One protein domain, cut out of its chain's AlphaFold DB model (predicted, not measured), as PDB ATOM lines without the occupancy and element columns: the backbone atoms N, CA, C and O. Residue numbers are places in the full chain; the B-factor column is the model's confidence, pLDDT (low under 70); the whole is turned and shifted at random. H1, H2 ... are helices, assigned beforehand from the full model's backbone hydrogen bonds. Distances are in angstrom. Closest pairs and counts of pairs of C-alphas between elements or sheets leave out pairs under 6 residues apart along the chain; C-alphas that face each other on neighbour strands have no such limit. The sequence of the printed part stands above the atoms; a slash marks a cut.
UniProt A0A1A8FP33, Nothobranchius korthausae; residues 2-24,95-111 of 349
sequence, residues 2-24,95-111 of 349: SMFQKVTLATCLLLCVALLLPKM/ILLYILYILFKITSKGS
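What this domain is: This is residues 2 to 24 and 95 to 111 of the 349 residues of a protein of Nothobranchius korthausae (UniProt A0A1A8FP33). Two helices, H1 and H2, lie side by side in a thin slab and run opposite ways, with a loose fit between them. H1 is the longer, and its last part, residues 17 to 24, sticks out free past H2. The printed part has 40 residues, with two named helices in the order H1, H2, and no named strand; the class is all helix. The whole is loose, with a radius of gyration of the C-alphas of 11.4 A, and flat, spanning 34 by 21 by 7 A.

Where its parts are: H1, residues 3 to 24, is 30.9 A long from C-alpha 3 at (28.072, -33.129, -25.466) to C-alpha 24 at (44.624, -21.754, -1.934). H2, residues 95 to 109, is 20.5 A long and ends with C-alpha 109 at (15.443, -26.070, -17.002).

How they stand to each other: H1 and H2 are close but not clearly touching, with 1 pair of C-alphas within 8 A. Their closest C-alphas, those of Cys 16 and Leu 96, are 7.8 A apart. The two helices stand at a shallow tilt of 19 degrees, opposite ways, and their centres are 13.9 A apart. In H2 every O i to N i+4 pair is within hydrogen-bond range; in H1 16 of 18 are.

The domain as a whole: The two C-alphas farthest apart, those of Met 24 and Gly 110, are 34.6 A apart, while those of Ser 2 and Ser 111, the first and last printed, are 8.5 A apart. Without the free residues 17 to 24 the body spans 22 by 18 by 6 A. The link from H1 to H2 is across the cut: residues 25 to 94 are not printed, and C-alphas 24 and 95 are 17.9 A apart. The mean pLDDT of the printed part is 72.5, and residue 4, residues 18 to 24 and residues 107 to 111 are under 70.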
ATOM      1  N   SER A   2      23.568 -31.216 -25.169       70.69
ATOM      2  CA  SER A   2      24.609 -31.583 -26.144       70.69
ATOM      3  C   SER A   2      25.924 -31.931 -25.430       70.69
ATOM      4  O   SER A   2      26.165 -31.460 -24.316       70.69
ATOM      5  N   MET A   3      26.779 -32.750 -26.050       71.12
ATOM      6  CA  MET A   3      28.072 -33.129 -25.466       71.12
ATOM      7  C   MET A   3      28.989 -31.906 -25.308       71.12
ATOM      8  O   MET A   3      29.604 -31.751 -24.259       71.12
ATOM      9  N   PHE A   4      28.962 -30.976 -26.268       65.50
ATOM     10  CA  PHE A   4      29.678 -29.697 -26.202       65.50
ATOM     11  C   PHE A   4      29.315 -28.885 -24.955       65.50
ATOM     12  O   PHE A   4      30.197 -28.493 -24.209       65.50
ATOM     13  N   GLN A   5      28.023 -28.735 -24.649       72.25
ATOM     14  CA  GLN A   5      27.559 -28.022 -23.452       72.25
ATOM     15  C   GLN A   5      28.074 -28.666 -22.150       72.25
ATOM     16  O   GLN A   5      28.408 -27.963 -21.198       72.25
ATOM     17  N   LYS A   6      28.162 -30.004 -22.105       77.38
ATOM     18  CA  LYS A   6      28.753 -30.726 -20.968       77.38
ATOM     19  C   LYS A   6      30.260 -30.497 -20.872       77.38
ATOM     20  O   LYS A   6      30.753 -30.311 -19.766       77.38
ATOM     21  N   VAL A   7      30.968 -30.482 -22.003       79.94
ATOM     22  CA  VAL A   7      32.402 -30.170 -22.060       79.94
ATOM     23  C   VAL A   7      32.650 -28.730 -21.611       79.94
ATOM     24  O   VAL A   7      33.456 -28.542 -20.713       79.94
ATOM     25  N   THR A   8      31.912 -27.738 -22.118       79.94
ATOM     26  CA  THR A   8      32.036 -26.326 -21.708       79.94
ATOM     27  C   THR A   8      31.743 -26.118 -20.222       79.94
ATOM     28  O   THR A   8      32.457 -25.373 -19.557       79.94
ATOM     29  N   LEU A   9      30.729 -26.789 -19.660       77.06
ATOM     30  CA  LEU A   9      30.469 -26.730 -18.217       77.06
ATOM     31  C   LEU A   9      31.577 -27.420 -17.410       77.06
ATOM     32  O   LEU A   9      32.002 -26.883 -16.392       77.06
ATOM     33  N   ALA A  10      32.079 -28.573 -17.861       79.12
ATOM     34  CA  ALA A  10      33.173 -29.274 -17.194       79.12
ATOM     35  C   ALA A  10      34.483 -28.471 -17.237       79.12
ATOM     36  O   ALA A  10      35.134 -28.333 -16.204       79.12
ATOM     37  N   THR A  11      34.850 -27.889 -18.383       80.69
ATOM     38  CA  THR A  11      36.035 -27.028 -18.502       80.69
ATOM     39  C   THR A  11      35.865 -25.734 -17.718       80.69
ATOM     40  O   THR A  11      36.798 -25.337 -17.035       80.69
ATOM     41  N   CYS A  12      34.684 -25.107 -17.716       75.94
ATOM     42  CA  CYS A  12      34.430 -23.906 -16.917       75.94
ATOM     43  C   CYS A  12      34.506 -24.185 -15.403       75.94
ATOM     44  O   CYS A  12      35.142 -23.426 -14.673       75.94
ATOM     45  N   LEU A  13      33.944 -25.304 -14.925       80.12
ATOM     46  CA  LEU A  13      34.082 -25.733 -13.528       80.12
ATOM     47  C   LEU A  13      35.538 -26.065 -13.176       80.12
ATOM     48  O   LEU A  13      36.022 -25.631 -12.130       80.12
ATOM     49  N   LEU A  14      36.258 -26.770 -14.056       81.88
ATOM     50  CA  LEU A  14      37.689 -27.043 -13.887       81.88
ATOM     51  C   LEU A  14      38.518 -25.756 -13.867       81.88
ATOM     52  O   LEU A  14      39.414 -25.656 -13.039       81.88
ATOM     53  N   LEU A  15      38.203 -24.757 -14.698       76.00
ATOM     54  CA  LEU A  15      38.842 -23.438 -14.675       76.00
ATOM     55  C   LEU A  15      38.536 -22.690 -13.373       76.00
ATOM     56  O   LEU A  15      39.452 -22.149 -12.763       76.00
ATOM     57  N   CYS A  16      37.295 -22.713 -12.881       72.50
ATOM     58  CA  CYS A  16      36.951 -22.112 -11.587       72.50
ATOM     59  C   CYS A  16      37.745 -22.757 -10.436       72.50
ATOM     60  O   CYS A  16      38.321 -22.052  -9.606       72.50
ATOM     61  N   VAL A  17      37.854 -24.090 -10.417       76.44
ATOM     62  CA  VAL A  17      38.687 -24.816  -9.444       76.44
ATOM     63  C   VAL A  17      40.179 -24.523  -9.660       76.44
ATOM     64  O   VAL A  17      40.897 -24.293  -8.692       76.44
ATOM     65  N   ALA A  18      40.653 -24.433 -10.902       69.38
ATOM     66  CA  ALA A  18      42.037 -24.098 -11.251       69.38
ATOM     67  C   ALA A  18      42.406 -22.618 -11.032       69.38
ATOM     68  O   ALA A  18      43.586 -22.290 -11.069       69.38
ATOM     69  N   LEU A  19      41.443 -21.733 -10.754       67.88
ATOM     70  CA  LEU A  19      41.681 -20.368 -10.262       67.88
ATOM     71  C   LEU A  19      41.677 -20.306  -8.724       67.88
ATOM     72  O   LEU A  19      42.410 -19.508  -8.133       67.88
ATOM     73  N   LEU A  20      40.919 -21.189  -8.064       64.25
ATOM     74  CA  LEU A  20      40.987 -21.390  -6.613       64.25
ATOM     75  C   LEU A  20      42.278 -22.098  -6.181       64.25
ATOM     76  O   LEU A  20      42.861 -21.716  -5.169       64.25
ATOM     77  N   LEU A  21      42.752 -23.094  -6.934       62.09
ATOM     78  CA  LEU A  21      43.931 -23.892  -6.582       62.09
ATOM     79  C   LEU A  21      45.210 -23.042  -6.414       62.09
ATOM     80  O   LEU A  21      45.830 -23.164  -5.361       62.09
ATOM     81  N   PRO A  22      45.592 -22.119  -7.323       63.75
ATOM     82  CA  PRO A  22      46.710 -21.200  -7.106       63.75
ATOM     83  C   PRO A  22      46.517 -20.327  -5.864       63.75
ATOM     84  O   PRO A  22      47.429 -20.207  -5.048       63.75
ATOM     85  N   LYS A  23      45.314 -19.766  -5.671       57.38
ATOM     86  CA  LYS A  23      44.988 -18.911  -4.517       57.38
ATOM     87  C   LYS A  23      45.071 -19.675  -3.190       57.38
ATOM     88  O   LYS A  23      45.598 -19.138  -2.221       57.38
ATOM     89  N   MET A  24      44.612 -20.926  -3.144       52.69
ATOM     90  CA  MET A  24      44.624 -21.754  -1.934       52.69
ATOM     91  C   MET A  24      45.974 -22.429  -1.674       52.69
ATOM     92  O   MET A  24      46.371 -22.527  -0.518       52.69
ATOM     93  N   ILE A  95      30.404 -14.681  -7.338       85.19
ATOM     94  CA  ILE A  95      29.818 -14.133  -8.571       85.19
ATOM     95  C   ILE A  95      29.900 -15.158  -9.709       85.19
ATOM     96  O   ILE A  95      28.894 -15.401 -10.373       85.19
ATOM     97  N   LEU A  96      31.044 -15.823  -9.906       81.38
ATOM     98  CA  LEU A  96      31.185 -16.885 -10.910       81.38
ATOM     99  C   LEU A  96      30.234 -18.060 -10.638       81.38
ATOM    100  O   LEU A  96      29.568 -18.525 -11.560       81.38
ATOM    101  N   LEU A  97      30.100 -18.496  -9.381       81.94
ATOM    102  CA  LEU A  97      29.110 -19.502  -8.990       81.94
ATOM    103  C   LEU A  97      27.669 -19.012  -9.151       81.94
ATOM    104  O   LEU A  97      26.811 -19.820  -9.486       81.94
ATOM    105  N   TYR A  98      27.380 -17.728  -8.940       85.56
ATOM    106  CA  TYR A  98      26.043 -17.160  -9.124       85.56
ATOM    107  C   TYR A  98      25.659 -17.069 -10.606       85.56
ATOM    108  O   TYR A  98      24.557 -17.472 -10.978       85.56
ATOM    109  N   ILE A  99      26.587 -16.644 -11.466       85.00
ATOM    110  CA  ILE A  99      26.433 -16.675 -12.927       85.00
ATOM    111  C   ILE A  99      26.253 -18.126 -13.386       85.00
ATOM    112  O   ILE A  99      25.279 -18.429 -14.072       85.00
ATOM    113  N   LEU A 100      27.109 -19.051 -12.940       80.44
ATOM    114  CA  LEU A 100      26.960 -20.479 -13.226       80.44
ATOM    115  C   LEU A 100      25.670 -21.068 -12.647       80.44
ATOM    116  O   LEU A 100      25.111 -21.965 -13.264       80.44
ATOM    117  N   TYR A 101      25.155 -20.573 -11.521       82.62
ATOM    118  CA  TYR A 101      23.876 -20.997 -10.952       82.62
ATOM    119  C   TYR A 101      22.692 -20.457 -11.753       82.62
ATOM    120  O   TYR A 101      21.746 -21.203 -11.976       82.62
ATOM    121  N   ILE A 102      22.729 -19.212 -12.241       83.50
ATOM    122  CA  ILE A 102      21.701 -18.684 -13.149       83.50
ATOM    123  C   ILE A 102      21.741 -19.454 -14.467       83.50
ATOM    124  O   ILE A 102      20.715 -19.999 -14.863       83.50
ATOM    125  N   LEU A 103      22.915 -19.580 -15.094       78.44
ATOM    126  CA  LEU A 103      23.112 -20.358 -16.318       78.44
ATOM    127  C   LEU A 103      22.715 -21.824 -16.115       78.44
ATOM    128  O   LEU A 103      22.044 -22.402 -16.961       78.44
ATOM    129  N   PHE A 104      23.036 -22.445 -14.982       74.81
ATOM    130  CA  PHE A 104      22.568 -23.796 -14.688       74.81
ATOM    131  C   PHE A 104      21.057 -23.820 -14.442       74.81
ATOM    132  O   PHE A 104      20.387 -24.702 -14.961       74.81
ATOM    133  N   LYS A 105      20.462 -22.855 -13.735       77.25
ATOM    134  CA  LYS A 105      19.017 -22.822 -13.451       77.25
ATOM    135  C   LYS A 105      18.182 -22.590 -14.712       77.25
ATOM    136  O   LYS A 105      17.156 -23.247 -14.862       77.25
ATOM    137  N   ILE A 106      18.611 -21.715 -15.625       71.94
ATOM    138  CA  ILE A 106      17.912 -21.472 -16.898       71.94
ATOM    139  C   ILE A 106      18.231 -22.568 -17.920       71.94
ATOM    140  O   ILE A 106      17.318 -23.134 -18.517       71.94
ATOM    141  N   THR A 107      19.497 -22.968 -18.061       60.56
ATOM    142  CA  THR A 107      19.917 -23.896 -19.120       60.56
ATOM    143  C   THR A 107      19.797 -25.370 -18.710       60.56
ATOM    144  O   THR A 107      19.775 -26.223 -19.590       60.56
ATOM    145  N   SER A 108      19.642 -25.731 -17.427       57.12
ATOM    146  CA  SER A 108      19.171 -27.081 -17.033       57.12
ATOM    147  C   SER A 108      17.652 -27.203 -17.169       57.12
ATOM    148  O   SER A 108      17.183 -28.181 -17.750       57.12
ATOM    149  N   LYS A 109      16.895 -26.168 -16.769       54.97
ATOM    150  CA  LYS A 109      15.443 -26.070 -17.002       54.97
ATOM    151  C   LYS A 109      15.082 -26.000 -18.495       54.97
ATOM    152  O   LYS A 109      13.974 -26.367 -18.860       54.97
ATOM    153  N   GLY A 110      16.030 -25.598 -19.347       52.88
ATOM    154  CA  GLY A 110      15.932 -25.618 -20.809       52.88
ATOM    155  C   GLY A 110      16.711 -26.732 -21.528       52.88
ATOM    156  O   GLY A 110      16.869 -26.637 -22.741       52.88
ATOM    157  N   SER A 111      17.251 -27.763 -20.849       52.88
ATOM    158  CA  SER A 111      18.036 -28.818 -21.541       52.88
ATOM    159  C   SER A 111      17.696 -30.273 -21.216       52.88
ATOM    160  O   SER A 111      18.405 -31.185 -21.684       52.88
TER     161      SER A 111